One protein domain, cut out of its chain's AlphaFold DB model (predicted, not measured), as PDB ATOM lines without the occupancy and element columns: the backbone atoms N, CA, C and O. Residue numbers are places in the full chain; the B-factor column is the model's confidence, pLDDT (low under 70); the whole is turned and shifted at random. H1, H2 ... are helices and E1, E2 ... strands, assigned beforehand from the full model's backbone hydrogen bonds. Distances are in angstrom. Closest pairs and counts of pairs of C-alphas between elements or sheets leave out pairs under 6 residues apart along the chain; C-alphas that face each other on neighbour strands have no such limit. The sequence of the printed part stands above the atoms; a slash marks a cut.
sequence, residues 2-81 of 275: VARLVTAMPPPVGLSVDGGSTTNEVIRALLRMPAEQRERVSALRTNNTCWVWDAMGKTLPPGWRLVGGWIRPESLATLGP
ATOM      1  N   VAL A   2       4.126 -34.426 -13.582       73.50
ATOM      2  CA  VAL A   2       5.191 -34.196 -14.599       73.50
ATOM      3  C   VAL A   2       6.623 -34.453 -14.101       73.50
ATOM      4  O   VAL A   2       7.402 -35.104 -14.791       73.50
ATOM      5  N   ALA A   3       6.965 -34.013 -12.887       76.50
ATOM      6  CA  ALA A   3       8.289 -34.236 -12.299       76.50
ATOM      7  C   ALA A   3       8.668 -35.732 -12.209       76.50
ATOM      8  O   ALA A   3       9.818 -36.105 -12.444       76.50
ATOM      9  N   ARG A   4       7.690 -36.617 -11.963       74.50
ATOM     10  CA  ARG A   4       7.896 -38.075 -11.946       74.50
ATOM     11  C   ARG A   4       8.173 -38.639 -13.337       74.50
ATOM     12  O   ARG A   4       9.015 -39.517 -13.474       74.50
ATOM     13  N   LEU A   5       7.501 -38.129 -14.375       73.88
ATOM     14  CA  LEU A   5       7.796 -38.529 -15.756       73.88
ATOM     15  C   LEU A   5       9.227 -38.164 -16.142       73.88
ATOM     16  O   LEU A   5       9.939 -38.995 -16.697       73.88
ATOM     17  N   VAL A   6       9.648 -36.938 -15.824       73.81
ATOM     18  CA  VAL A   6      11.004 -36.453 -16.113       73.81
ATOM     19  C   VAL A   6      12.050 -37.312 -15.401       73.81
ATOM     20  O   VAL A   6      13.010 -37.755 -16.020       73.81
ATOM     21  N   THR A   7      11.853 -37.602 -14.115       76.94
ATOM     22  CA  THR A   7      12.816 -38.390 -13.326       76.94
ATOM     23  C   THR A   7      12.800 -39.886 -13.634       76.94
ATOM     24  O   THR A   7      13.782 -40.566 -13.351       76.94
ATOM     25  N   ALA A   8      11.755 -40.415 -14.273       75.44
ATOM     26  CA  ALA A   8      11.736 -41.794 -14.761       75.44
ATOM     27  C   ALA A   8      12.573 -42.006 -16.039       75.44
ATOM     28  O   ALA A   8      12.841 -43.150 -16.408       75.44
ATOM     29  N   MET A   9      13.007 -40.936 -16.714       74.31
ATOM     30  CA  MET A   9      13.811 -41.032 -17.940       74.31
ATOM     31  C   MET A   9      15.245 -41.492 -17.670       74.31
ATOM     32  O   MET A   9      15.766 -41.237 -16.579       74.31
ATOM     33  N   PRO A  10      15.915 -42.130 -18.649       74.50
ATOM     34  CA  PRO A  10      17.328 -42.478 -18.532       74.50
ATOM     35  C   PRO A  10      18.186 -41.241 -18.203       74.50
ATOM     36  O   PRO A  10      18.093 -40.244 -18.922       74.50
ATOM     37  N   PRO A  11      18.988 -41.261 -17.122       78.81
ATOM     38  CA  PRO A  11      19.914 -40.177 -16.826       78.81
ATOM     39  C   PRO A  11      21.123 -40.221 -17.783       78.81
ATOM     40  O   PRO A  11      21.475 -41.300 -18.261       78.81
ATOM     41  N   PRO A  12      21.808 -39.090 -18.025       79.56
ATOM     42  CA  PRO A  12      21.478 -37.749 -17.548       79.56
ATOM     43  C   PRO A  12      20.326 -37.119 -18.346       79.56
ATOM     44  O   PRO A  12      20.312 -37.119 -19.574       79.56
ATOM     45  N   VAL A  13      19.363 -36.523 -17.642       82.38
ATOM     46  CA  VAL A  13      18.185 -35.893 -18.247       82.38
ATOM     47  C   VAL A  13      18.465 -34.414 -18.483       82.38
ATOM     48  O   VAL A  13      18.688 -33.647 -17.542       82.38
ATOM     49  N   GLY A  14      18.444 -34.010 -19.752       88.31
ATOM     50  CA  GLY A  14      18.308 -32.611 -20.144       88.31
ATOM     51  C   GLY A  14      16.828 -32.237 -20.218       88.31
ATOM     52  O   GLY A  14      16.073 -32.866 -20.957       88.31
ATOM     53  N   LEU A  15      16.408 -31.220 -19.472       89.56
ATOM     54  CA  LEU A  15      15.028 -30.746 -19.439       89.56
ATOM     55  C   LEU A  15      14.953 -29.334 -20.018       89.56
ATOM     56  O   LEU A  15      15.703 -28.461 -19.602       89.56
ATOM     57  N   SER A  16      14.031 -29.081 -20.942       89.25
ATOM     58  CA  SER A  16      13.672 -27.726 -21.359       89.25
ATOM     59  C   SER A  16      12.330 -27.334 -20.767       89.25
ATOM     60  O   SER A  16      11.352 -28.051 -20.947       89.25
ATOM     61  N   VAL A  17      12.257 -26.178 -20.119       86.69
ATOM     62  CA  VAL A  17      11.038 -25.688 -19.471       86.69
ATOM     63  C   VAL A  17      10.751 -24.260 -19.909       86.69
ATOM     64  O   VAL A  17      11.618 -23.387 -19.832       86.69
ATOM     65  N   ASP A  18       9.528 -24.044 -20.379       84.56
ATOM     66  CA  ASP A  18       8.994 -22.716 -20.668       84.56
ATOM     67  C   ASP A  18       8.836 -21.870 -19.389       84.56
ATOM     68  O   ASP A  18       8.626 -22.395 -18.297       84.56
ATOM     69  N   GLY A  19       8.913 -20.553 -19.518       78.19
ATOM     70  CA  GLY A  19       8.759 -19.578 -18.454       78.19
ATOM     71  C   GLY A  19       7.294 -19.280 -18.168       78.19
ATOM     72  O   GLY A  19       6.700 -18.422 -18.814       78.19
ATOM     73  N   GLY A  20       6.730 -19.945 -17.163       78.31
ATOM     74  CA  GLY A  20       5.304 -19.900 -16.843       78.31
ATOM     75  C   GLY A  20       5.041 -20.128 -15.355       78.31
ATOM     76  O   GLY A  20       5.817 -20.794 -14.673       78.31
ATOM     77  N   SER A  21       3.920 -19.624 -14.832       77.12
ATOM     78  CA  SER A  21       3.488 -19.943 -13.463       77.12
ATOM     79  C   SER A  21       3.226 -21.446 -13.309       77.12
ATOM     80  O   SER A  21       3.698 -22.064 -12.359       77.12
ATOM     81  N   THR A  22       2.560 -22.056 -14.292       78.19
ATOM     82  CA  THR A  22       2.279 -23.497 -14.333       78.19
ATOM     83  C   THR A  22       3.549 -24.341 -14.456       78.19
ATOM     84  O   THR A  22       3.698 -25.354 -13.778       78.19
ATOM     85  N   THR A  23       4.499 -23.936 -15.297       80.31
ATOM     86  CA  THR A  23       5.750 -24.682 -15.492       80.31
ATOM     87  C   THR A  23       6.727 -24.506 -14.326       80.31
ATOM     88  O   THR A  23       7.486 -25.426 -14.025       80.31
ATOM     89  N   ASN A  24       6.655 -23.395 -13.586       83.12
ATOM     90  CA  ASN A  24       7.394 -23.213 -12.333       83.12
ATOM     91  C   ASN A  24       6.989 -24.224 -11.252       83.12
ATOM     92  O   ASN A  24       7.848 -24.665 -10.488       83.12
ATOM     93  N   GLU A  25       5.721 -24.641 -11.195       82.56
ATOM     94  CA  GLU A  25       5.310 -25.715 -10.281       82.56
ATOM     95  C   GLU A  25       5.981 -27.048 -10.620       82.56
ATOM     96  O   GLU A  25       6.315 -27.816  -9.720       82.56
ATOM     97  N   VAL A  26       6.289 -27.302 -11.898       84.38
ATOM     98  CA  VAL A  26       7.067 -28.484 -12.296       84.38
ATOM     99  C   VAL A  26       8.490 -28.407 -11.744       84.38
ATOM    100  O   VAL A  26       8.984 -29.399 -11.209       84.38
ATOM    101  N   ILE A  27       9.130 -27.234 -11.804       86.31
ATOM    102  CA  ILE A  27      10.454 -27.015 -11.199       86.31
ATOM    103  C   ILE A  27      10.394 -27.227  -9.685       86.31
ATOM    104  O   ILE A  27      11.181 -28.000  -9.143       86.31
ATOM    105  N   ARG A  28       9.423 -26.619  -8.994       86.56
ATOM    106  CA  ARG A  28       9.237 -26.799  -7.543       86.56
ATOM    107  C   ARG A  28       9.005 -28.260  -7.178       86.56
ATOM    108  O   ARG A  28       9.582 -28.746  -6.207       86.56
ATOM    109  N   ALA A  29       8.205 -28.977  -7.962       85.00
ATOM    110  CA  ALA A  29       7.973 -30.400  -7.768       85.00
ATOM    111  C   ALA A  29       9.265 -31.214  -7.930       85.00
ATOM    112  O   ALA A  29       9.535 -32.051  -7.075       85.00
ATOM    113  N   LEU A  30      10.090 -30.935  -8.950       86.50
ATOM    114  CA  LEU A  30      11.403 -31.577  -9.133       86.50
ATOM    115  C   LEU A  30      12.334 -31.336  -7.937       86.50
ATOM    116  O   LEU A  30      13.026 -32.251  -7.497       86.50
ATOM    117  N   LEU A  31      12.335 -30.124  -7.380       87.06
ATOM    118  CA  LEU A  31      13.178 -29.772  -6.233       87.06
ATOM    119  C   LEU A  31      12.771 -30.482  -4.939       87.06
ATOM    120  O   LEU A  31      13.640 -30.744  -4.107       87.06
ATOM    121  N   ARG A  32      11.476 -30.793  -4.789       87.62
ATOM    122  CA  ARG A  32      10.910 -31.557  -3.663       87.62
ATOM    123  C   ARG A  32      11.135 -33.069  -3.787       87.62
ATOM    124  O   ARG A  32      10.842 -33.789  -2.836       87.62
ATOM    125  N   MET A  33      11.620 -33.563  -4.930       83.38
ATOM    126  CA  MET A  33      11.914 -34.989  -5.097       83.38
ATOM    127  C   MET A  33      13.140 -35.404  -4.266       83.38
ATOM    128  O   MET A  33      14.019 -34.572  -4.012       83.38
ATOM    129  N   PRO A  34      13.237 -36.689  -3.870       88.12
ATOM    130  CA  PRO A  34      14.449 -37.248  -3.276       88.12
ATOM    131  C   PRO A  34      15.698 -36.917  -4.102       88.12
ATOM    132  O   PRO A  34      15.639 -36.906  -5.335       88.12
ATOM    133  N   ALA A  35      16.831 -36.677  -3.430       85.44
ATOM    134  CA  ALA A  35      18.077 -36.245  -4.071       85.44
ATOM    135  C   ALA A  35      18.488 -37.162  -5.235       85.44
ATOM    136  O   ALA A  35      18.714 -36.671  -6.335       85.44
ATOM    137  N   GLU A  36      18.425 -38.480  -5.034       85.31
ATOM    138  CA  GLU A  36      18.731 -39.496  -6.051       85.31
ATOM    139  C   GLU A  36      17.879 -39.363  -7.325       85.31
ATOM    140  O   GLU A  36      18.349 -39.616  -8.432       85.31
ATOM    141  N   GLN A  37      16.613 -38.957  -7.193       84.12
ATOM    142  CA  GLN A  37      15.723 -38.744  -8.336       84.12
ATOM    143  C   GLN A  37      15.987 -37.389  -8.994       84.12
ATOM    144  O   GLN A  37      15.979 -37.286 -10.220       84.12
ATOM    145  N   ARG A  38      16.249 -36.354  -8.190       84.94
ATOM    146  CA  ARG A  38      16.534 -34.992  -8.656       84.94
ATOM    147  C   ARG A  38      17.868 -34.890  -9.401       84.94
ATOM    148  O   ARG A  38      17.947 -34.171 -10.392       84.94
ATOM    149  N   GLU A  39      18.895 -35.611  -8.962       85.50
ATOM    150  CA  GLU A  39      20.236 -35.638  -9.574       85.50
ATOM    151  C   GLU A  39      20.250 -36.275 -10.968       85.50
ATOM    152  O   GLU A  39      21.177 -36.060 -11.747       85.50
ATOM    153  N   ARG A  40      19.185 -36.995 -11.343       86.12
ATOM    154  CA  ARG A  40      19.006 -37.485 -12.717       86.12
ATOM    155  C   ARG A  40      18.847 -36.344 -13.713       86.12
ATOM    156  O   ARG A  40      19.201 -36.518 -14.876       86.12
ATOM    157  N   VAL A  41      18.317 -35.197 -13.286       86.25
ATOM    158  CA  VAL A  41      18.297 -33.978 -14.099       86.25
ATOM    159  C   VAL A  41      19.679 -33.344 -14.014       86.25
ATOM    160  O   VAL A  41      20.129 -32.957 -12.946       86.25
ATOM    161  N   SER A  42      20.357 -33.247 -15.151       85.25
ATOM    162  CA  SER A  42      21.723 -32.704 -15.228       85.25
ATOM    163  C   SER A  42      21.754 -31.292 -15.798       85.25
ATOM    164  O   SER A  42      22.693 -30.531 -15.575       85.25
ATOM    165  N   ALA A  43      20.726 -30.922 -16.559       85.50
ATOM    166  CA  ALA A  43      20.672 -29.638 -17.219       85.50
ATOM    167  C   ALA A  43      19.231 -29.169 -17.397       85.50
ATOM    168  O   ALA A  43      18.362 -29.928 -17.830       85.50
ATOM    169  N   LEU A  44      19.014 -27.891 -17.107       86.19
ATOM    170  CA  LEU A  44      17.751 -27.201 -17.273       86.19
ATOM    171  C   LEU A  44      17.932 -26.091 -18.302       86.19
ATOM    172  O   LEU A  44      18.695 -25.158 -18.068       86.19
ATOM    173  N   ARG A  45      17.218 -26.170 -19.424       86.00
ATOM    174  CA  ARG A  45      17.086 -25.067 -20.371       86.00
ATOM    175  C   ARG A  45      15.810 -24.296 -20.101       86.00
ATOM    176  O   ARG A  45      14.747 -24.903 -20.019       86.00
ATOM    177  N   THR A  46      15.884 -22.974 -20.037       82.38
ATOM    178  CA  THR A  46      14.679 -22.146 -19.941       82.38
ATOM    179  C   THR A  46      14.790 -20.862 -20.732       82.38
ATOM    180  O   THR A  46      15.859 -20.262 -20.843       82.38
ATOM    181  N   ASN A  47      13.650 -20.440 -21.263       73.81
ATOM    182  CA  ASN A  47      13.479 -19.125 -21.839       73.81
ATOM    183  C   ASN A  47      13.310 -18.045 -20.753       73.81
ATOM    184  O   ASN A  47      13.810 -16.951 -20.925       73.81
ATOM    185  N   ASN A  48      12.767 -18.312 -19.566       74.88
ATOM    186  CA  ASN A  48      12.670 -17.273 -18.531       74.88
ATOM    187  C   ASN A  48      13.509 -17.604 -17.297       74.88
ATOM    188  O   ASN A  48      13.015 -18.156 -16.312       74.88
ATOM    189  N   THR A  49      14.786 -17.213 -17.341       72.75
ATOM    190  CA  THR A  49      15.724 -17.492 -16.245       72.75
ATOM    191  C   THR A  49      15.271 -16.883 -14.922       72.75
ATOM    192  O   THR A  49      15.401 -17.554 -13.911       72.75
ATOM    193  N   CYS A  50      14.688 -15.678 -14.891       70.06
ATOM    194  CA  CYS A  50      14.243 -15.066 -13.630       70.06
ATOM    195  C   CYS A  50      13.160 -15.882 -12.931       70.06
ATOM    196  O   CYS A  50      13.280 -16.176 -11.746       70.06
ATOM    197  N   TRP A  51      12.131 -16.292 -13.670       73.00
ATOM    198  CA  TRP A  51      11.023 -17.054 -13.097       73.00
ATOM    199  C   TRP A  51      11.463 -18.421 -12.593       73.00
ATOM    200  O   TRP A  51      11.075 -18.838 -11.503       73.00
ATOM    201  N   VAL A  52      12.311 -19.093 -13.367       75.62
ATOM    202  CA  VAL A  52      12.867 -20.389 -12.982       75.62
ATOM    203  C   VAL A  52      13.838 -20.237 -11.809       75.62
ATOM    204  O   VAL A  52      13.815 -21.053 -10.890       75.62
ATOM    205  N   TRP A  53      14.645 -19.175 -11.778       76.94
ATOM    206  CA  TRP A  53      15.568 -18.872 -10.680       76.94
ATOM    207  C   TRP A  53      14.838 -18.610  -9.364       76.94
ATOM    208  O   TRP A  53      15.221 -19.151  -8.325       76.94
ATOM    209  N   ASP A  54      13.740 -17.855  -9.410       76.38
ATOM    210  CA  ASP A  54      12.878 -17.636  -8.250       76.38
ATOM    211  C   ASP A  54      12.206 -18.939  -7.798       76.38
ATOM    212  O   ASP A  54      12.164 -19.229  -6.601       76.38
ATOM    213  N   ALA A  55      11.746 -19.779  -8.733       78.62
ATOM    214  CA  ALA A  55      11.202 -21.099  -8.409       78.62
ATOM    215  C   ALA A  55      12.235 -22.028  -7.744       78.62
ATOM    216  O   ALA A  55      11.853 -22.864  -6.926       78.62
ATOM    217  N   MET A  56      13.524 -21.853  -8.049       79.56
ATOM    218  CA  MET A  56      14.640 -22.575  -7.426       79.56
ATOM    219  C   MET A  56      15.097 -21.985  -6.085       79.56
ATOM    220  O   MET A  56      16.045 -22.487  -5.486       79.56
ATOM    221  N   GLY A  57      14.460 -20.920  -5.587       77.69
ATOM    222  CA  GLY A  57      14.912 -20.255  -4.363       77.69
ATOM    223  C   GLY A  57      16.297 -19.623  -4.525       77.69
ATOM    224  O   GLY A  57      17.074 -19.571  -3.574       77.69
ATOM    225  N   LYS A  58      16.622 -19.171  -5.744       76.50
ATOM    226  CA  LYS A  58      17.892 -18.522  -6.103       76.50
ATOM    227  C   LYS A  58      19.136 -19.384  -5.870       76.50
ATOM    228  O   LYS A  58      20.234 -18.852  -5.727       76.50
ATOM    229  N   THR A  59      18.963 -20.704  -5.831       78.31
ATOM    230  CA  THR A  59      20.054 -21.663  -5.651       78.31
ATOM    231  C   THR A  59      19.886 -22.807  -6.634       78.31
ATOM    232  O   THR A  59      18.823 -23.414  -6.719       78.31
ATOM    233  N   LEU A  60      20.945 -23.119  -7.377       79.81
ATOM    234  CA  LEU A  60      20.926 -24.258  -8.282       79.81
ATOM    235  C   LEU A  60      21.206 -25.554  -7.501       79.81
ATOM    236  O   LEU A  60      22.155 -25.572  -6.712       79.81
ATOM    237  N   PRO A  61      20.443 -26.643  -7.712       83.81
ATOM    238  CA  PRO A  61      20.790 -27.931  -7.128       83.81
ATOM    239  C   PRO A  61      22.197 -28.386  -7.552       83.81
ATOM    240  O   PRO A  61      22.604 -28.129  -8.690       83.81
ATOM    241  N   PRO A  62      22.939 -29.090  -6.679       81.12
ATOM    242  CA  PRO A  62      24.227 -29.669  -7.045       81.12
ATOM    243  C   PRO A  62      24.122 -30.539  -8.304       81.12
ATOM    244  O   PRO A  62      23.163 -31.291  -8.470       81.12
ATOM    245  N   GLY A  63      25.099 -30.411  -9.203       80.69
ATOM    246  CA  GLY A  63      25.157 -31.179 -10.452       80.69
ATOM    247  C   GLY A  63      24.228 -30.687 -11.566       80.69
ATOM    248  O   GLY A  63      24.360 -31.144 -12.700       80.69
ATOM    249  N   TRP A  64      23.331 -29.737 -11.292       84.50
ATOM    250  CA  TRP A  64      22.524 -29.125 -12.341       84.50
ATOM    251  C   TRP A  64      23.350 -28.092 -13.106       84.50
ATOM    252  O   TRP A  64      24.201 -27.394 -12.557       84.50
ATOM    253  N   ARG A  65      23.051 -27.950 -14.394       84.00
ATOM    254  CA  ARG A  65      23.502 -26.835 -15.226       84.00
ATOM    255  C   ARG A  65      22.298 -26.049 -15.722       84.00
ATOM    256  O   ARG A  65      21.421 -26.617 -16.365       84.00
ATOM    257  N   LEU A  66      22.270 -24.742 -15.483       79.75
ATOM    258  CA  LEU A  66      21.250 -23.867 -16.059       79.75
ATOM    259  C   LEU A  66      21.727 -23.323 -17.405       79.75
ATOM    260  O   LEU A  66      22.776 -22.690 -17.488       79.75
ATOM    261  N   VAL A  67      20.949 -23.575 -18.450       76.44
ATOM    262  CA  VAL A  67      21.139 -23.041 -19.798       76.44
ATOM    263  C   VAL A  67      19.984 -22.085 -20.069       76.44
ATOM    264  O   VAL A  67      18.888 -22.491 -20.443       76.44
ATOM    265  N   GLY A  68      20.183 -20.800 -19.831       69.88
ATOM    266  CA  GLY A  68      19.092 -19.840 -19.925       69.88
ATOM    267  C   GLY A  68      19.572 -18.436 -20.233       69.88
ATOM    268  O   GLY A  68      20.732 -18.096 -20.009       69.88
ATOM    269  N   GLY A  69      18.653 -17.634 -20.758       59.50
ATOM    270  CA  GLY A  69      18.782 -16.184 -20.868       59.50
ATOM    271  C   GLY A  69      17.571 -15.486 -20.249       59.50
ATOM    272  O   GLY A  69      16.631 -16.134 -19.775       59.50
ATOM    273  N   TRP A  70      17.578 -14.156 -20.246       51.97
ATOM    274  CA  TRP A  70      16.348 -13.371 -20.150       51.97
ATOM    275  C   TRP A  70      15.609 -13.503 -21.486       51.97
ATOM    276  O   TRP A  70      15.910 -12.789 -22.430       51.97
ATOM    277  N   ILE A  71      14.676 -14.445 -21.599       49.12
ATOM    278  CA  ILE A  71      13.763 -14.542 -22.746       49.12
ATOM    279  C   ILE A  71      12.342 -14.286 -22.245       49.12
ATOM    280  O   ILE A  71      11.485 -15.159 -22.122       49.12
ATOM    281  N   ARG A  72      12.098 -13.023 -21.945       52.03
ATOM    282  CA  ARG A  72      11.057 -12.296 -22.670       52.03
ATOM    283  C   ARG A  72      11.806 -11.080 -23.217       52.03
ATOM    284  O   ARG A  72      12.300 -10.350 -22.358       52.03
ATOM    285  N   PRO A  73      12.039 -10.905 -24.537       48.50
ATOM    286  CA  PRO A  73      10.957 -10.580 -25.486       48.50
ATOM    287  C   PRO A  73      11.240 -10.903 -26.988       48.50
ATOM    288  O   PRO A  73      12.345 -11.288 -27.353       48.50
ATOM    289  N   GLU A  74      10.232 -10.721 -27.845       43.66
ATOM    290  CA  GLU A  74      10.217 -10.380 -29.291       43.66
ATOM    291  C   GLU A  74      11.131 -11.090 -30.331       43.66
ATOM    292  O   GLU A  74      10.705 -11.326 -31.457       43.66
ATOM    293  N   SER A  75      12.373 -11.507 -30.039       47.38
ATOM    294  CA  SER A  75      13.194 -12.269 -31.003       47.38
ATOM    295  C   SER A  75      14.412 -12.984 -30.399       47.38
ATOM    296  O   SER A  75      14.991 -12.558 -29.398       47.38
ATOM    297  N   LEU A  76      14.883 -14.039 -31.085       49.00
ATOM    298  CA  LEU A  76      16.112 -14.797 -30.775       49.00
ATOM    299  C   LEU A  76      17.398 -13.939 -30.740       49.00
ATOM    300  O   LEU A  76      18.412 -14.399 -30.221       49.00
ATOM    301  N   ALA A  77      17.376 -12.714 -31.277       42.59
ATOM    302  CA  ALA A  77      18.518 -11.793 -31.281       42.59
ATOM    303  C   ALA A  77      18.806 -11.170 -29.901       42.59
ATOM    304  O   ALA A  77      19.892 -10.644 -29.678       42.59
ATOM    305  N   THR A  78      17.855 -11.252 -28.967       48.06
ATOM    306  CA  THR A  78      18.020 -10.786 -27.579       48.06
ATOM    307  C   THR A  78      18.761 -11.790 -26.691       48.06
ATOM    308  O   THR A  78      19.130 -11.479 -25.557       48.06
ATOM    309  N   LEU A  79      19.041 -12.991 -27.211       50.72
ATOM    310  CA  LEU A  79      19.914 -13.960 -26.562       50.72
ATOM    311  C   LEU A  79      21.342 -13.440 -26.638       50.72
ATOM    312  O   LEU A  79      21.932 -13.399 -27.715       50.72
ATOM    313  N   GLY A  80      21.895 -13.042 -25.490       47.94
ATOM    314  CA  GLY A  80      23.285 -12.606 -25.404       47.94
ATOM    315  C   GLY A  80      24.244 -13.579 -26.117       47.94
ATOM    316  O   GLY A  80      23.966 -14.785 -26.195       47.94
ATOM    317  N   PRO A  81      25.369 -13.078 -26.654       43.22
ATOM    318  CA  PRO A  81      26.309 -13.892 -27.417       43.22
ATOM    319  C   PRO A  81      26.759 -15.114 -26.599       43.22
ATOM    320  O   PRO A  81      27.133 -14.996 -25.434       43.22
TER     321      PRO A  81
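Overview. This is residues 2 to 81 of the 275 residues of an uncharacterized protein of Candidatus Sumerlaeia bacterium (UniProt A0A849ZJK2). A small wall of three parallel strands, E1, E2 and E3, has the helices on one side, with H4 and H2 packed together there, and its other face is bare. H1 and H3 lie toward the strands' first residues, and the tail of residues 69 to 81 reaches out past their last residues and adds to the length. The 80 printed residues hold four named helices and three named strands, in the order H1 E1 H2 H3 E2 H4 E3. The sheet order is E1 E2 E3, all parallel, and the class is mixed, helices and strands. The whole is compact, with a radius of gyration of the C-alphas of 12.5 A, yet elongated in outline, spanning 37 by 23 by 21 A.

Arrangement. Look first at E2, residues 41 to 46, the inner strand between the edge strands E1, residues 13 to 17, and E3, residues 65 to 68. E1 and E2 run parallel at 22 degrees, with N 17 and O 45 at 2.8 A, within hydrogen-bond range. E2 and E3 run parallel at 11 degrees, with N 44 and O 65 at 2.8 A. H4, residues 49 to 55, is on the sheet at a height over the sheet of 9.6 A; it lies over E2, on which 5 of its 7 C-alphas fall, and only just not over E3, on which 2 fall, and it only just stands up from the sheet, rising 40.1 degrees out of the local plane. H2, residues 21 to 31, only grazes the sheet and touches H4 at a steep tilt of 62 degrees, the same way; their closest C-alphas, of Asn 24 and Ala 55, are 5.9 A apart. H1, residues 2 to 7, also only grazes the sheet; it touches H2, the closest C-alphas being Ala 3 and Leu 30 at 5.2 A, with a tilt of 37 degrees, only just steep, the same way. H3, residues 35 to 38, is not on the sheet. E1, H2 H3, E2 and E2, H4, E3 are strand-helix-strand units, two parallel neighbour strands with helices between, both with right-handed crossovers. Each O i to N i+4 pair is within hydrogen-bond range in H1 and H4, 6 of 7 are in H2, and H3 is too short for one.

Along the chain. Find C-alpha 2 at (5.191, -34.196, -14.599), where H1 begins its 8.8 A. E1 covers 12.5 A, E2 13.7 A, and E3 9.5 A, ending at C-alpha 68, (19.092, -19.840, -19.925). H2, from C-alpha 21 at (3.488, -19.943, -13.463), covers 15.6 A, H3 5.0 A and H4 9.7 A.

Size, cuts and confidence. The farthest C-alphas, of Glu 36 and Glu 74, are 38.2 A apart. The printed part has no cut, and no link is long. Mean pLDDT of the printed part is 75.6; residues 68 to 81 are under 70.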